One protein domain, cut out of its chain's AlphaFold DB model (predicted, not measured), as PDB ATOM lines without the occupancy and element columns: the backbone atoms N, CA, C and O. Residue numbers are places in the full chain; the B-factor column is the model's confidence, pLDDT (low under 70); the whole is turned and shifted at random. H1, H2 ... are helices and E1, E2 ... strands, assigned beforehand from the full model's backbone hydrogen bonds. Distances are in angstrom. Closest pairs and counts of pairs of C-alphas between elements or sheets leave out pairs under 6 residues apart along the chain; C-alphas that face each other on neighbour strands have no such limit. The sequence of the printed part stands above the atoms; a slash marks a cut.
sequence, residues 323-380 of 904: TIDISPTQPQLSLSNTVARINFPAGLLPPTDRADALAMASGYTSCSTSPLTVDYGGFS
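What this domain is: This is residues 323 to 380 of the 904 residues of an uncharacterized protein of Planoprotostelium fungivorum (UniProt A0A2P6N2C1). A small sheet of three strands, E1, E3 and E4, has H1 and the strand E2 over one face, and one long link, residues 345 to 356 with no named element, leads from E3 to H1. The 58 printed residues hold E1, E2, E3, H1 and E4 in that order; the class is mixed, with 25 residues in named elements, under half. The sheet, order E1 E3 E4, is mixed; the whole is compact, radius of gyration of the C-alphas 10.7 A, spans 29 by 24 by 17 A.

How they stand to each other: E1, residues 323 to 325, is parallel to E3, residues 339 to 344, with N 324 and O 341 2.8 A apart. E2, residues 332 to 335, pairs with no named strand. E3 is antiparallel to E4, residues 372 to 377, with N 342 and O 374 2.8 A apart. H1, residues 357 to 362, is on the sheet at a height of 9.0 A, only just over E4 alone, with 2 of its 6 C-alphas falling on E3; it runs along the strands, at 5 degrees to E4 on the local plane. Its closest C-alphas to E4 are Ala 361 and Val 374, 7.1 A. In H1 every O i to N i+4 pair is within hydrogen-bond range.

Where its parts are: E1 begins at C-alpha 323 (123.458, 156.379, 91.325). E3 is 15.5 A long; E4, 15.8 A, ends at C-alpha 377 (128.882, 152.438, 100.838).

The domain as a whole: The printed part has no cut; the link E3 to H1 is long. Residue 352 is under pLDDT 70.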
ATOM      1  N   THR A 323     124.528 157.387  91.394       94.56
ATOM      2  CA  THR A 323     123.458 156.379  91.325       94.56
ATOM      3  C   THR A 323     123.930 155.225  90.442       94.56
ATOM      4  O   THR A 323     124.586 155.462  89.431       94.56
ATOM      5  N   ILE A 324     123.621 153.986  90.827       93.75
ATOM      6  CA  ILE A 324     123.929 152.768  90.073       93.75
ATOM      7  C   ILE A 324     122.637 151.972  89.906       93.75
ATOM      8  O   ILE A 324     122.105 151.437  90.879       93.75
ATOM      9  N   ASP A 325     122.159 151.857  88.672       93.56
ATOM     10  CA  ASP A 325     121.046 150.981  88.319       93.56
ATOM     11  C   ASP A 325     121.581 149.576  87.998       93.56
ATOM     12  O   ASP A 325     122.377 149.394  87.073       93.56
ATOM     13  N   ILE A 326     121.180 148.565  88.775       91.69
ATOM     14  CA  ILE A 326     121.634 147.181  88.575       91.69
ATOM     15  C   ILE A 326     120.838 146.551  87.430       91.69
ATOM     16  O   ILE A 326     119.660 146.228  87.583       91.69
ATOM     17  N   SER A 327     121.481 146.336  86.279       90.06
ATOM     18  CA  SER A 327     120.825 145.670  85.149       90.06
ATOM     19  C   SER A 327     120.569 144.181  85.436       90.06
ATOM     20  O   SER A 327     121.514 143.465  85.781       90.06
ATOM     21  N   PRO A 328     119.356 143.651  85.175       86.25
ATOM     22  CA  PRO A 328     119.101 142.209  85.179       86.25
ATOM     23  C   PRO A 328     119.975 141.437  84.178       86.25
ATOM     24  O   PRO A 328     120.269 140.266  84.393       86.25
ATOM     25  N   THR A 329     120.425 142.077  83.090       85.75
ATOM     26  CA  THR A 329     121.291 141.436  82.080       85.75
ATOM     27  C   THR A 329     122.742 141.271  82.537       85.75
ATOM     28  O   THR A 329     123.483 140.494  81.939       85.75
ATOM     29  N   GLN A 330     123.154 141.997  83.580       81.62
ATOM     30  CA  GLN A 330     124.510 141.972  84.123       81.62
ATOM     31  C   GLN A 330     124.463 142.261  85.640       81.62
ATOM     32  O   GLN A 330     124.875 143.338  86.077       81.62
ATOM     33  N   PRO A 331     123.936 141.324  86.456       80.75
ATOM     34  CA  PRO A 331     123.564 141.565  87.852       80.75
ATOM     35  C   PRO A 331     124.785 141.542  88.792       80.75
ATOM     36  O   PRO A 331     124.928 140.676  89.655       80.75
ATOM     37  N   GLN A 332     125.696 142.499  88.621       85.69
ATOM     38  CA  GLN A 332     126.896 142.674  89.440       85.69
ATOM     39  C   GLN A 332     127.051 144.131  89.886       85.69
ATOM     40  O   GLN A 332     126.860 145.056  89.101       85.69
ATOM     41  N   LEU A 333     127.453 144.330  91.140       87.25
ATOM     42  CA  LEU A 333     127.906 145.614  91.661       87.25
ATOM     43  C   LEU A 333     129.425 145.574  91.800       87.25
ATOM     44  O   LEU A 333     129.958 144.726  92.513       87.25
ATOM     45  N   SER A 334     130.098 146.523  91.153       89.00
ATOM     46  CA  SER A 334     131.498 146.847  91.418       89.00
ATOM     47  C   SER A 334     131.546 148.245  92.029       89.00
ATOM     48  O   SER A 334     131.502 149.249  91.320       89.00
ATOM     49  N   LEU A 335     131.558 148.304  93.360       88.88
ATOM     50  CA  LEU A 335     131.675 149.534  94.134       88.88
ATOM     51  C   LEU A 335     133.034 149.559  94.828       88.88
ATOM     52  O   LEU A 335     133.379 148.651  95.584       88.88
ATOM     53  N   SER A 336     133.802 150.618  94.581       87.19
ATOM     54  CA  SER A 336     135.108 150.829  95.196       87.19
ATOM     55  C   SER A 336     135.185 152.235  95.775       87.19
ATOM     56  O   SER A 336     134.945 153.216  95.075       87.19
ATOM     57  N   ASN A 337     135.529 152.312  97.059       83.00
ATOM     58  CA  ASN A 337     135.908 153.530  97.777       83.00
ATOM     59  C   ASN A 337     134.931 154.720  97.686       83.00
ATOM     60  O   ASN A 337     135.354 155.875  97.697       83.00
ATOM     61  N   THR A 338     133.622 154.452  97.614       90.62
ATOM     62  CA  THR A 338     132.586 155.493  97.564       90.62
ATOM     63  C   THR A 338     131.247 155.022  98.148       90.62
ATOM     64  O   THR A 338     131.061 153.838  98.438       90.62
ATOM     65  N   VAL A 339     130.314 155.962  98.311       93.44
ATOM     66  CA  VAL A 339     128.896 155.709  98.603       93.44
ATOM     67  C   VAL A 339     128.102 155.877  97.308       93.44
ATOM     68  O   VAL A 339     128.285 156.863  96.589       93.44
ATOM     69  N   ALA A 340     127.195 154.949  97.022       94.19
ATOM     70  CA  ALA A 340     126.298 154.999  95.876       94.19
ATOM     71  C   ALA A 340     124.841 154.752  96.284       94.19
ATOM     72  O   ALA A 340     124.556 154.029  97.236       94.19
ATOM     73  N   ARG A 341     123.919 155.331  95.516       94.81
ATOM     74  CA  ARG A 341     122.503 154.977  95.534       94.81
ATOM     75  C   ARG A 341     122.305 153.817  94.576       94.81
ATOM     76  O   ARG A 341     122.423 154.004  93.369       94.81
ATOM     77  N   ILE A 342     122.056 152.627  95.097       93.25
ATOM     78  CA  ILE A 342     121.873 151.429  94.284       93.25
ATOM     79  C   ILE A 342     120.379 151.228  94.057       93.25
ATOM     80  O   ILE A 342     119.619 151.059  95.011       93.25
ATOM     81  N   ASN A 343     119.969 151.238  92.792       93.56
ATOM     82  CA  ASN A 343     118.619 150.897  92.376       93.56
ATOM     83  C   ASN A 343     118.605 149.443  91.901       93.56
ATOM     84  O   ASN A 343     119.184 149.093  90.869       93.56
ATOM     85  N   PHE A 344     117.920 148.594  92.657       91.25
ATOM     86  CA  PHE A 344     117.619 147.223  92.284       91.25
ATOM     87  C   PHE A 344     116.258 147.174  91.584       91.25
ATOM     88  O   PHE A 344     115.270 147.638  92.160       91.25
ATOM     89  N   PRO A 345     116.146 146.591  90.382       92.94
ATOM     90  CA  PRO A 345     114.853 146.200  89.836       92.94
ATOM     91  C   PRO A 345     114.197 145.081  90.669       92.94
ATOM     92  O   PRO A 345     114.826 144.419  91.503       92.94
ATOM     93  N   ALA A 346     112.910 144.852  90.406       91.62
ATOM     94  CA  ALA A 346     112.229 143.631  90.826       91.62
ATOM     95  C   ALA A 346     112.882 142.390  90.171       91.62
ATOM     96  O   ALA A 346     113.479 142.491  89.098       91.62
ATOM     97  N   GLY A 347     112.750 141.218  90.793       90.94
ATOM     98  CA  GLY A 347     113.313 139.962  90.287       90.94
ATOM     99  C   GLY A 347     114.807 139.764  90.573       90.94
ATOM    100  O   GLY A 347     115.458 138.987  89.878       90.94
ATOM    101  N   LEU A 348     115.360 140.426  91.593       90.19
ATOM    102  CA  LEU A 348     116.719 140.181  92.093       90.19
ATOM    103  C   LEU A 348     116.700 139.645  93.529       90.19
ATOM    104  O   LEU A 348     115.722 139.808  94.262       90.19
ATOM    105  N   LEU A 349     117.802 139.004  93.923       88.31
ATOM    106  CA  LEU A 349     118.060 138.570  95.295       88.31
ATOM    107  C   LEU A 349     119.559 138.768  95.637       88.31
ATOM    108  O   LEU A 349     120.408 138.515  94.770       88.31
ATOM    109  N   PRO A 350     119.900 139.258  96.849       80.19
ATOM    110  CA  PRO A 350     121.277 139.516  97.296       80.19
ATOM    111  C   PRO A 350     122.188 138.271  97.318       80.19
ATOM    112  O   PRO A 350     121.725 137.145  97.112       80.19
ATOM    113  N   PRO A 351     123.499 138.443  97.582       76.31
ATOM    114  CA  PRO A 351     124.384 137.331  97.922       76.31
ATOM    115  C   PRO A 351     123.913 136.577  99.177       76.31
ATOM    116  O   PRO A 351     123.227 137.115 100.041       76.31
ATOM    117  N   THR A 352     124.359 135.326  99.310       68.62
ATOM    118  CA  THR A 352     124.014 134.418 100.420       68.62
ATOM    119  C   THR A 352     124.603 134.799 101.784       68.62
ATOM    120  O   THR A 352     124.320 134.117 102.770       68.62
ATOM    121  N   ASP A 353     125.487 135.796 101.852       77.38
ATOM    122  CA  ASP A 353     126.156 136.167 103.098       77.38
ATOM    123  C   ASP A 353     125.232 137.023 103.973       77.38
ATOM    124  O   ASP A 353     124.923 138.170 103.653       77.38
ATOM    125  N   ARG A 354     124.804 136.458 105.107       74.12
ATOM    126  CA  ARG A 354     123.931 137.135 106.076       74.12
ATOM    127  C   ARG A 354     124.621 138.305 106.791       74.12
ATOM    128  O   ARG A 354     123.925 139.084 107.434       74.12
ATOM    129  N   ALA A 355     125.948 138.428 106.693       78.00
ATOM    130  CA  ALA A 355     126.707 139.563 107.209       78.00
ATOM    131  C   ALA A 355     126.851 140.718 106.197       78.00
ATOM    132  O   ALA A 355     127.289 141.804 106.587       78.00
ATOM    133  N   ASP A 356     126.477 140.537 104.920       82.56
ATOM    134  CA  ASP A 356     126.470 141.643 103.956       82.56
ATOM    135  C   ASP A 356     125.359 142.641 104.327       82.56
ATOM    136  O   ASP A 356     124.165 142.321 104.335       82.56
ATOM    137  N   ALA A 357     125.754 143.883 104.615       82.69
ATOM    138  CA  ALA A 357     124.832 144.964 104.947       82.69
ATOM    139  C   ALA A 357     123.789 145.224 103.846       82.69
ATOM    140  O   ALA A 357     122.709 145.727 104.143       82.69
ATOM    141  N   LEU A 358     124.082 144.850 102.598       83.50
ATOM    142  CA  LEU A 358     123.175 144.981 101.463       83.50
ATOM    143  C   LEU A 358     122.146 143.840 101.405       83.50
ATOM    144  O   LEU A 358     120.987 144.085 101.079       83.50
ATOM    145  N   ALA A 359     122.525 142.627 101.828       83.50
ATOM    146  CA  ALA A 359     121.594 141.511 102.022       83.50
ATOM    147  C   ALA A 359     120.656 141.746 103.221       83.50
ATOM    148  O   ALA A 359     119.483 141.368 103.184       83.50
ATOM    149  N   MET A 360     121.150 142.426 104.263       82.19
ATOM    150  CA  MET A 360     120.314 142.930 105.358       82.19
ATOM    151  C   MET A 360     119.377 144.066 104.912       82.19
ATOM    152  O   MET A 360     118.263 144.153 105.421       82.19
ATOM    153  N   ALA A 361     119.790 144.912 103.958       82.88
ATOM    154  CA  ALA A 361     118.973 146.015 103.443       82.88
ATOM    155  C   ALA A 361     117.795 145.547 102.574       82.88
ATOM    156  O   ALA A 361     116.684 146.049 102.727       82.88
ATOM    157  N   SER A 362     118.024 144.596 101.662       79.88
ATOM    158  CA  SER A 362     116.982 144.106 100.747       79.88
ATOM    159  C   SER A 362     116.085 143.020 101.334       79.88
ATOM    160  O   SER A 362     115.022 142.737 100.785       79.88
ATOM    161  N   GLY A 363     116.542 142.355 102.398       81.50
ATOM    162  CA  GLY A 363     116.057 141.028 102.758       81.50
ATOM    163  C   GLY A 363     116.537 139.956 101.768       81.50
ATOM    164  O   GLY A 363     116.958 140.247 100.647       81.50
ATOM    165  N   TYR A 364     116.490 138.697 102.204       81.12
ATOM    166  CA  TYR A 364     117.061 137.548 101.483       81.12
ATOM    167  C   TYR A 364     116.131 136.319 101.456       81.12
ATOM    168  O   TYR A 364     116.582 135.210 101.187       81.12
ATOM    169  N   THR A 365     114.840 136.491 101.763       83.38
ATOM    170  CA  THR A 365     113.852 135.404 101.952       83.38
ATOM    171  C   THR A 365     112.851 135.242 100.798       83.38
ATOM    172  O   THR A 365     112.049 134.307 100.798       83.38
ATOM    173  N   SER A 366     112.885 136.129  99.802       87.38
ATOM    174  CA  SER A 366     112.032 136.090  98.607       87.38
ATOM    175  C   SER A 366     112.615 136.960  97.492       87.38
ATOM    176  O   SER A 366     113.433 137.836  97.761       87.38
ATOM    177  N   CYS A 367     112.158 136.771  96.251       89.31
ATOM    178  CA  CYS A 367     112.469 137.691  95.157       89.31
ATOM    179  C   CYS A 367     111.870 139.077  95.425       89.31
ATOM    180  O   CYS A 367     110.744 139.168  95.923       89.31
ATOM    181  N   SER A 368     112.579 140.146  95.053       87.12
ATOM    182  CA  SER A 368     112.021 141.502  95.082       87.12
ATOM    183  C   SER A 368     110.808 141.605  94.143       87.12
ATOM    184  O   SER A 368     110.917 141.359  92.943       87.12
ATOM    185  N   THR A 369     109.630 141.942  94.675       87.62
ATOM    186  CA  THR A 369     108.395 142.128  93.884       87.62
ATOM    187  C   THR A 369     108.229 143.560  93.376       87.62
ATOM    188  O   THR A 369     107.564 143.785  92.368       87.62
ATOM    189  N   SER A 370     108.866 144.522  94.043       90.31
ATOM    190  CA  SER A 370     109.025 145.909  93.608       90.31
ATOM    191  C   SER A 370     110.507 146.232  93.401       90.31
ATOM    192  O   SER A 370     111.365 145.551  93.971       90.31
ATOM    193  N   PRO A 371     110.838 147.298  92.653       91.88
ATOM    194  CA  PRO A 371     112.154 147.915  92.745       91.88
ATOM    195  C   PRO A 371     112.480 148.335  94.186       91.88
ATOM    196  O   PRO A 371     111.580 148.604  94.987       91.88
ATOM    197  N   LEU A 372     113.772 148.408  94.494       91.56
ATOM    198  CA  LEU A 372     114.312 148.803  95.791       91.56
ATOM    199  C   LEU A 372     115.479 149.773  95.578       91.56
ATOM    200  O   LEU A 372     116.407 149.469  94.833       91.56
ATOM    201  N   THR A 373     115.468 150.902  96.281       92.75
ATOM    202  CA  THR A 373     116.579 151.860  96.302       92.75
ATOM    203  C   THR A 373     117.260 151.812  97.666       92.75
ATOM    204  O   THR A 373     116.606 152.035  98.683       92.75
ATOM    205  N   VAL A 374     118.568 151.545  97.689       92.62
ATOM    206  CA  VAL A 374     119.389 151.509  98.911       92.62
ATOM    207  C   VAL A 374     120.566 152.464  98.755       92.62
ATOM    208  O   VAL A 374     121.320 152.360  97.789       92.62
ATOM    209  N   ASP A 375     120.771 153.354  99.723       93.75
ATOM    210  CA  ASP A 375     122.035 154.082  99.827       93.75
ATOM    211  C   ASP A 375     123.043 153.165 100.531       93.75
ATOM    212  O   ASP A 375     122.819 152.716 101.655       93.75
ATOM    213  N   TYR A 376     124.147 152.844  99.861       92.88
ATOM    214  CA  TYR A 376     125.148 151.896 100.345       92.88
ATOM    215  C   TYR A 376     126.557 152.414 100.080       92.88
ATOM    216  O   TYR A 376     126.850 152.953  99.011       92.88
ATOM    217  N   GLY A 377     127.457 152.208 101.034       91.31
ATOM    218  CA  GLY A 377     128.882 152.438 100.838       91.31
ATOM    219  C   GLY A 377     129.713 151.251 101.294       91.31
ATOM    220  O   GLY A 377     129.341 150.503 102.196       91.31
ATOM    221  N   GLY A 378     130.864 151.071 100.658       86.94
ATOM    222  CA  GLY A 378     131.773 149.973 100.952       86.94
ATOM    223  C   GLY A 378     132.541 149.523  99.718       86.94
ATOM    224  O   GLY A 378     132.298 149.985  98.603       86.94
ATOM    225  N   PHE A 379     133.469 148.594  99.932       81.81
ATOM    226  CA  PHE A 379     134.015 147.802  98.841       81.81
ATOM    227  C   PHE A 379     133.080 146.615  98.602       81.81
ATOM    228  O   PHE A 379     132.929 145.766  99.481       81.81
ATOM    229  N   SER A 380     132.464 146.563  97.426       77.62
ATOM    230  CA  SER A 380     131.601 145.466  96.999       77.62
ATOM    231  C   SER A 380     131.995 145.038  95.592       77.62
ATOM    232  O   SER A 380     132.008 145.844  94.666       77.62
TER     233      SER A 380